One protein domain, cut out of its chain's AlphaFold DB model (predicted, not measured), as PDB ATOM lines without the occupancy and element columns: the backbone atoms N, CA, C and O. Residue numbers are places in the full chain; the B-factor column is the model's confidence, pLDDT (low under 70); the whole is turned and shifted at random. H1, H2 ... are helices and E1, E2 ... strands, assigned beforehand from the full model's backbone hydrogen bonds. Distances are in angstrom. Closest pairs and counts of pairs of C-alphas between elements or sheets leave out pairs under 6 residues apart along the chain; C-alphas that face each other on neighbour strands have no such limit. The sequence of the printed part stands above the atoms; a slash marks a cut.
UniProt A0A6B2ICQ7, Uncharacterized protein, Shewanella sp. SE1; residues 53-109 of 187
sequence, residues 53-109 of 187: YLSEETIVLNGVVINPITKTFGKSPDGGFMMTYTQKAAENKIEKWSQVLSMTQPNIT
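AT A GLANCE: This is residues 53 to 109 of the 187 residues of an uncharacterized protein of Shewanella sp. SE1 (UniProt A0A6B2ICQ7). A small, twisted sheet of four short strands stands between two short helices: H1 crosses one face, over E2 and E3, and H2 runs along the strands on the opposite face, over E3. E1 is at the edge away from H2, and the link from H1 to H2 passes beside the other edge, where residues 92 to 93 pair with E4. The sheet, in the order E1, E2, E3, E4, is antiparallel and forms a meander, each strand the antiparallel neighbour of the one before. The printed part has 57 residues, with four named strands followed by two named helices, and its class is mixed, helices and strands. It is compact, with a radius of gyration of the C-alphas of 10.2 A, and rounded, spanning 28 by 23 by 18 A.

IN THESE COORDINATES: E1, residues 53 to 55, begins at C-alpha 53 (-17.655, 32.555, -30.834) and is 5.7 A long. E2, residues 58 to 61, is 10.0 A long; E3, residues 64 to 67, 10.1 A; and E4, residues 72 to 75, 10.9 A. H1, residues 82 to 89, is 10.7 A long and begins at C-alpha 82 (-6.314, 34.528, -30.696). H2, residues 97 to 103, is 10.6 A long and ends at C-alpha 103 (-15.407, 37.480, -48.069).

HOW THE PARTS SIT: E1 and E2 form a hairpin, their directions at 162 degrees, with N 54 and O 58 3.0 A apart. The hairpin of E2 and E3, at 149 degrees, has N 61 and O 64 at 2.8 A. The hairpin of E3 and E4, at 158 degrees, has N 65 and O 74 at 2.8 A. E1 is apart from E3 and E4. H1 is on the sheet at a height of 7.6 A, over E3 and only just over E2, where 3 of its 8 C-alphas fall. It runs across the strands, at 84 degrees to E3 on the local plane. Its closest C-alphas to E4 are those of Ala 89 and Phe 73, 4.4 A. H2 is on the opposite face at a height of 9.2 A and runs along the strands, at 13 degrees to E3 on the local plane. The closest C-alphas of H2 and E3 are those of Met 103 and Val 64, 6.5 A. H1 and H2 are apart. In H1 every O i to N i+4 pair is within hydrogen-bond range; in H2, 2 of 3 are.

THE WHOLE: The C-alphas farthest apart, those of Phe 81 and Thr 109, are 28.5 A apart. The printed part has no cut and no long link. Mean pLDDT of the printed part is 89.0; residues 79 to 83 are under 70.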
ATOM      1  N   TYR A  53     -17.566  31.474 -31.802       91.69
ATOM      2  CA  TYR A  53     -17.655  32.555 -30.834       91.69
ATOM      3  C   TYR A  53     -16.424  32.507 -29.927       91.69
ATOM      4  O   TYR A  53     -16.359  31.743 -28.964       91.69
ATOM      5  N   LEU A  54     -15.418  33.312 -30.265       87.88
ATOM      6  CA  LEU A  54     -14.128  33.311 -29.578       87.88
ATOM      7  C   LEU A  54     -14.102  34.288 -28.394       87.88
ATOM      8  O   LEU A  54     -13.479  34.020 -27.367       87.88
ATOM      9  N   SER A  55     -14.774  35.432 -28.541       88.62
ATOM     10  CA  SER A  55     -15.040  36.408 -27.482       88.62
ATOM     11  C   SER A  55     -16.171  37.352 -27.904       88.62
ATOM     12  O   SER A  55     -16.588  37.342 -29.061       88.62
ATOM     13  N   GLU A  56     -16.607  38.241 -27.006       87.31
ATOM     14  CA  GLU A  56     -17.570  39.317 -27.321       87.31
ATOM     15  C   GLU A  56     -17.119  40.208 -28.497       87.31
ATOM     16  O   GLU A  56     -17.936  40.825 -29.178       87.31
ATOM     17  N   GLU A  57     -15.812  40.262 -28.756       89.38
ATOM     18  CA  GLU A  57     -15.199  41.070 -29.810       89.38
ATOM     19  C   GLU A  57     -14.817  40.261 -31.053       89.38
ATOM     20  O   GLU A  57     -14.369  40.842 -32.040       89.38
ATOM     21  N   THR A  58     -14.917  38.929 -31.013       91.50
ATOM     22  CA  THR A  58     -14.327  38.070 -32.045       91.50
ATOM     23  C   THR A  58     -15.250  36.910 -32.388       91.50
ATOM     24  O   THR A  58     -15.337  35.921 -31.660       91.50
ATOM     25  N   ILE A  59     -15.897  37.023 -33.545       94.69
ATOM     26  CA  ILE A  59     -16.686  35.958 -34.166       94.69
ATOM     27  C   ILE A  59     -15.988  35.542 -35.457       94.69
ATOM     28  O   ILE A  59     -15.588  36.403 -36.237       94.69
ATOM     29  N   VAL A  60     -15.860  34.244 -35.708       94.44
ATOM     30  CA  VAL A  60     -15.409  33.709 -36.999       94.44
ATOM     31  C   VAL A  60     -16.611  33.131 -37.728       94.44
ATOM     32  O   VAL A  60     -17.407  32.424 -37.126       94.44
ATOM     33  N   LEU A  61     -16.755  33.444 -39.014       96.12
ATOM     34  CA  LEU A  61     -17.817  32.947 -39.882       96.12
ATOM     35  C   LEU A  61     -17.237  32.626 -41.260       96.12
ATOM     36  O   LEU A  61     -16.843  33.542 -41.983       96.12
ATOM     37  N   ASN A  62     -17.191  31.344 -41.633       94.62
ATOM     38  CA  ASN A  62     -16.680  30.864 -42.928       94.62
ATOM     39  C   ASN A  62     -15.381  31.577 -43.369       94.62
ATOM     40  O   ASN A  62     -15.296  32.120 -44.477       94.62
ATOM     41  N   GLY A  63     -14.383  31.628 -42.480       91.31
ATOM     42  CA  GLY A  63     -13.095  32.270 -42.753       91.31
ATOM     43  C   GLY A  63     -13.069  33.805 -42.681       91.31
ATOM     44  O   GLY A  63     -12.069  34.409 -43.073       91.31
ATOM     45  N   VAL A  64     -14.115  34.460 -42.173       95.19
ATOM     46  CA  VAL A  64     -14.148  35.909 -41.904       95.19
ATOM     47  C   VAL A  64     -14.202  36.145 -40.402       95.19
ATOM     48  O   VAL A  64     -15.041  35.562 -39.727       95.19
ATOM     49  N   VAL A  65     -13.339  37.017 -39.881       95.38
ATOM     50  CA  VAL A  65     -13.387  37.452 -38.479       95.38
ATOM     51  C   VAL A  65     -14.157  38.759 -38.393       95.38
ATOM     52  O   VAL A  65     -13.874  39.694 -39.140       95.38
ATOM     53  N   ILE A  66     -15.121  38.828 -37.485       96.38
ATOM     54  CA  ILE A  66     -16.057  39.934 -37.305       96.38
ATOM     55  C   ILE A  66     -15.927  40.431 -35.866       96.38
ATOM     56  O   ILE A  66     -16.038  39.644 -34.926       96.38
ATOM     57  N   ASN A  67     -15.744  41.741 -35.704       95.94
ATOM     58  CA  ASN A  67     -15.918  42.414 -34.425       95.94
ATOM     59  C   ASN A  67     -17.279  43.129 -34.412       95.94
ATOM     60  O   ASN A  67     -17.449  44.147 -35.100       95.94
ATOM     61  N   PRO A  68     -18.264  42.617 -33.652       92.12
ATOM     62  CA  PRO A  68     -19.608  43.183 -33.633       92.12
ATOM     63  C   PRO A  68     -19.670  44.530 -32.894       92.12
ATOM     64  O   PRO A  68     -20.517  45.361 -33.223       92.12
ATOM     65  N   ILE A  69     -18.761  44.776 -31.942       93.56
ATOM     66  CA  ILE A  69     -18.728  45.992 -31.115       93.56
ATOM     67  C   ILE A  69     -18.224  47.178 -31.936       93.56
ATOM     68  O   ILE A  69     -18.882  48.217 -32.022       93.56
ATOM     69  N   THR A  70     -17.069  47.023 -32.584       95.19
ATOM     70  CA  THR A  70     -16.463  48.073 -33.419       95.19
ATOM     71  C   THR A  70     -17.021  48.101 -34.838       95.19
ATOM     72  O   THR A  70     -16.706  49.023 -35.592       95.19
ATOM     73  N   LYS A  71     -17.871  47.127 -35.201       95.69
ATOM     74  CA  LYS A  71     -18.441  46.945 -36.544       95.69
ATOM     75  C   LYS A  71     -17.350  46.864 -37.604       95.69
ATOM     76  O   LYS A  71     -17.381  47.575 -38.611       95.69
ATOM     77  N   THR A  72     -16.366  46.010 -37.358       97.00
ATOM     78  CA  THR A  72     -15.239  45.783 -38.263       97.00
ATOM     79  C   THR A  72     -15.102  44.307 -38.611       97.00
ATOM     80  O   THR A  72     -15.685  43.447 -37.953       97.00
ATOM     81  N   PHE A  73     -14.381  44.011 -39.685       97.00
ATOM     82  CA  PHE A  73     -14.145  42.652 -40.142       97.00
ATOM     83  C   PHE A  73     -12.832  42.526 -40.920       97.00
ATOM     84  O   PHE A  73     -12.278  43.508 -41.423       97.00
ATOM     85  N   GLY A  74     -12.369  41.292 -41.068       94.75
ATOM     86  CA  GLY A  74     -11.228  40.948 -41.904       94.75
ATOM     87  C   GLY A  74     -11.186  39.460 -42.200       94.75
ATOM     88  O   GLY A  74     -12.064  38.694 -41.799       94.75
ATOM     89  N   LYS A  75     -10.164  39.033 -42.937       93.00
ATOM     90  CA  LYS A  75     -10.000  37.617 -43.273       93.00
ATOM     91  C   LYS A  75      -9.398  36.867 -42.082       93.00
ATOM     92  O   LYS A  75      -8.414  37.331 -41.508       93.00
ATOM     93  N   SER A  76      -9.958  35.706 -41.751       88.44
ATOM     94  CA  SER A  76      -9.364  34.778 -40.785       88.44
ATOM     95  C   SER A  76      -7.943  34.398 -41.215       88.44
ATOM     96  O   SER A  76      -7.709  34.204 -42.415       88.44
ATOM     97  N   PRO A  77      -6.967  34.360 -40.290       83.81
ATOM     98  CA  PRO A  77      -5.623  33.910 -40.620       83.81
ATOM     99  C   PRO A  77      -5.615  32.404 -40.929       83.81
ATOM    100  O   PRO A  77      -6.401  31.641 -40.369       83.81
ATOM    101  N   ASP A  78      -4.696  31.965 -41.792       71.81
ATOM    102  CA  ASP A  78      -4.466  30.541 -42.060       71.81
ATOM    103  C   ASP A  78      -3.749  29.914 -40.846       71.81
ATOM    104  O   ASP A  78      -2.523  29.794 -40.810       71.81
ATOM    105  N   GLY A  79      -4.522  29.595 -39.805       63.72
ATOM    106  CA  GLY A  79      -4.002  29.252 -38.481       63.72
ATOM    107  C   GLY A  79      -3.436  30.465 -37.727       63.72
ATOM    108  O   GLY A  79      -3.046  31.477 -38.309       63.72
ATOM    109  N   GLY A  80      -3.401  30.398 -36.394       58.94
ATOM    110  CA  GLY A  80      -2.845  31.480 -35.577       58.94
ATOM    111  C   GLY A  80      -3.370  31.511 -34.146       58.94
ATOM    112  O   GLY A  80      -4.315  30.811 -33.793       58.94
ATOM    113  N   PHE A  81      -2.746  32.345 -33.316       62.44
ATOM    114  CA  PHE A  81      -3.197  32.605 -31.948       62.44
ATOM    115  C   PHE A  81      -4.361  33.605 -31.942       62.44
ATOM    116  O   PHE A  81      -4.475  34.428 -32.850       62.44
ATOM    117  N   MET A  82      -5.168  33.613 -30.875       66.56
ATOM    118  CA  MET A  82      -6.314  34.528 -30.696       66.56
ATOM    119  C   MET A  82      -5.991  35.999 -31.021       66.56
ATOM    120  O   MET A  82      -6.765  36.687 -31.674       66.56
ATOM    121  N   MET A  83      -4.803  36.473 -30.631       69.81
ATOM    122  CA  MET A  83      -4.351  37.846 -30.890       69.81
ATOM    123  C   MET A  83      -4.343  38.204 -32.383       69.81
ATOM    124  O   MET A  83      -4.640  39.339 -32.755       69.81
ATOM    125  N   THR A  84      -4.037  37.236 -33.246       80.94
ATOM    126  CA  THR A  84      -4.072  37.410 -34.699       80.94
ATOM    127  C   THR A  84      -5.506  37.612 -35.183       80.94
ATOM    128  O   THR A  84      -5.737  38.473 -36.026       80.94
ATOM    129  N   TYR A  85      -6.485  36.909 -34.607       83.38
ATOM    130  CA  TYR A  85      -7.900  37.070 -34.956       83.38
ATOM    131  C   TYR A  85      -8.418  38.460 -34.594       83.38
ATOM    132  O   TYR A  85      -9.007  39.121 -35.446       83.38
ATOM    133  N   THR A  86      -8.137  38.957 -33.386       83.88
ATOM    134  CA  THR A  86      -8.555  40.308 -32.970       83.88
ATOM    135  C   THR A  86      -7.962  41.395 -33.871       83.88
ATOM    136  O   THR A  86      -8.660  42.330 -34.261       83.88
ATOM    137  N   GLN A  87      -6.690  41.259 -34.266       86.38
ATOM    138  CA  GLN A  87      -6.060  42.178 -35.221       86.38
ATOM    139  C   GLN A  87      -6.747  42.134 -36.591       86.38
ATOM    140  O   GLN A  87      -7.019  43.185 -37.171       86.38
ATOM    141  N   LYS A  88      -7.069  40.934 -37.090       89.38
ATOM    142  CA  LYS A  88      -7.804  40.759 -38.351       89.38
ATOM    143  C   LYS A  88      -9.213  41.338 -38.292       89.38
ATOM    144  O   LYS A  88      -9.639  42.001 -39.232       89.38
ATOM    145  N   ALA A  89      -9.907  41.176 -37.171       89.00
ATOM    146  CA  ALA A  89     -11.252  41.701 -36.975       89.00
ATOM    147  C   ALA A  89     -11.327  43.236 -37.057       89.00
ATOM    148  O   ALA A  89     -12.415  43.771 -37.248       89.00
ATOM    149  N   ALA A  90     -10.205  43.953 -36.925       90.12
ATOM    150  CA  ALA A  90     -10.136  45.415 -36.950       90.12
ATOM    151  C   ALA A  90      -9.785  46.019 -38.329       90.12
ATOM    152  O   ALA A  90      -9.714  47.242 -38.448       90.12
ATOM    153  N   GLU A  91      -9.550  45.205 -39.366       92.56
ATOM    154  CA  GLU A  91      -8.979  45.672 -40.642       92.56
ATOM    155  C   GLU A  91      -9.911  46.596 -41.443       92.56
ATOM    156  O   GLU A  91      -9.469  47.620 -41.966       92.56
ATOM    157  N   ASN A  92     -11.197  46.248 -41.556       96.38
ATOM    158  CA  ASN A  92     -12.147  46.944 -42.428       96.38
ATOM    159  C   ASN A  92     -13.423  47.303 -41.671       96.38
ATOM    160  O   ASN A  92     -13.911  46.510 -40.876       96.38
ATOM    161  N   LYS A  93     -14.016  48.468 -41.949       97.00
ATOM    162  CA  LYS A  93     -15.333  48.845 -41.405       97.00
ATOM    163  C   LYS A  93     -16.468  48.154 -42.155       97.00
ATOM    164  O   LYS A  93     -16.432  48.052 -43.380       97.00
ATOM    165  N   ILE A  94     -17.499  47.746 -41.421       96.38
ATOM    166  CA  ILE A  94     -18.743  47.210 -41.972       96.38
ATOM    167  C   ILE A  94     -19.678  48.384 -42.276       96.38
ATOM    168  O   ILE A  94     -20.395  48.865 -41.401       96.38
ATOM    169  N   GLU A  95     -19.692  48.826 -43.531       95.56
ATOM    170  CA  GLU A  95     -20.672  49.806 -44.023       95.56
ATOM    171  C   GLU A  95     -21.964  49.103 -44.459       95.56
ATOM    172  O   GLU A  95     -23.068  49.632 -44.325       95.56
ATOM    173  N   LYS A  96     -21.833  47.884 -45.001       94.75
ATOM    174  CA  LYS A  96     -22.943  47.018 -45.410       94.75
ATOM    175  C   LYS A  96     -22.604  45.563 -45.129       94.75
ATOM    176  O   LYS A  96     -21.522  45.098 -45.474       94.75
ATOM    177  N   TRP A  97     -23.575  44.814 -44.616       94.81
ATOM    178  CA  TRP A  97     -23.408  43.391 -44.306       94.81
ATOM    179  C   TRP A  97     -22.960  42.543 -45.508       94.81
ATOM    180  O   TRP A  97     -22.158  41.624 -45.366       94.81
ATOM    181  N   SER A  98     -23.381  42.906 -46.723       94.06
ATOM    182  CA  SER A  98     -22.954  42.233 -47.956       94.06
ATOM    183  C   SER A  98     -21.434  42.231 -48.169       94.06
ATOM    184  O   SER A  98     -20.928  41.356 -48.865       94.06
ATOM    185  N   GLN A  99     -20.699  43.188 -47.587       94.88
ATOM    186  CA  GLN A  99     -19.233  43.219 -47.645       94.88
ATOM    187  C   GLN A  99     -18.629  42.048 -46.868       94.88
ATOM    188  O   GLN A  99     -17.742  41.371 -47.379       94.88
ATOM    189  N   VAL A 100     -19.173  41.761 -45.682       94.75
ATOM    190  CA  VAL A 100     -18.777  40.613 -44.859       94.75
ATOM    191  C   VAL A 100     -19.046  39.319 -45.621       94.75
ATOM    192  O   VAL A 100     -18.135  38.518 -45.821       94.75
ATOM    193  N   LEU A 101     -20.268  39.160 -46.145       94.50
ATOM    194  CA  LEU A 101     -20.663  37.956 -46.885       94.50
ATOM    195  C   LEU A 101     -19.795  37.704 -48.122       94.50
ATOM    196  O   LEU A 101     -19.466  36.559 -48.412       94.50
ATOM    197  N   SER A 102     -19.374  38.758 -48.828       92.75
ATOM    198  CA  SER A 102     -18.526  38.626 -50.022       92.75
ATOM    199  C   SER A 102     -17.137  38.036 -49.748       92.75
ATOM    200  O   SER A 102     -16.482  37.570 -50.678       92.75
ATOM    201  N   MET A 103     -16.690  38.047 -48.487       92.44
ATOM    202  CA  MET A 103     -15.407  37.480 -48.069       92.44
ATOM    203  C   MET A 103     -15.527  36.061 -47.503       92.44
ATOM    204  O   MET A 103     -14.506  35.395 -47.339       92.44
ATOM    205  N   THR A 104     -16.744  35.589 -47.223       91.94
ATOM    206  CA  THR A 104     -16.972  34.233 -46.704       91.94
ATOM    207  C   THR A 104     -16.652  33.176 -47.753       91.94
ATOM    208  O   THR A 104     -16.895  33.372 -48.943       91.94
ATOM    209  N   GLN A 105     -16.094  32.045 -47.321       86.75
ATOM    210  CA  GLN A 105     -15.845  30.891 -48.183       86.75
ATOM    211  C   GLN A 105     -16.346  29.602 -47.509       86.75
ATOM    212  O   GLN A 105     -15.805  29.207 -46.477       86.75
ATOM    213  N   PRO A 106     -17.353  28.911 -48.079       86.31
ATOM    214  CA  PRO A 106     -18.120  29.281 -49.268       86.31
ATOM    215  C   PRO A 106     -18.973  30.531 -49.025       86.31
ATOM    216  O   PRO A 106     -19.252  30.885 -47.879       86.31
ATOM    217  N   ASN A 107     -19.427  31.148 -50.118       84.56
ATOM    218  CA  ASN A 107     -20.411  32.223 -50.058       84.56
ATOM    219  C   ASN A 107     -21.686  31.726 -49.360       84.56
ATOM    220  O   ASN A 107     -22.225  30.671 -49.712       84.56
ATOM    221  N   ILE A 108     -22.190  32.524 -48.424       90.19
ATOM    222  CA  ILE A 108     -23.442  32.259 -47.707       90.19
ATOM    223  C   ILE A 108     -24.462  33.368 -47.942       90.19
ATOM    224  O   ILE A 108     -24.116  34.508 -48.253       90.19
ATOM    225  N   THR A 109     -25.737  33.030 -47.757       86.19
ATOM    226  CA  THR A 109     -26.843  33.996 -47.780       86.19
ATOM    227  C   THR A 109     -27.451  34.058 -46.386       86.19
ATOM    228  O   THR A 109     -28.423  33.374 -46.091       86.19
TER     229      THR A 109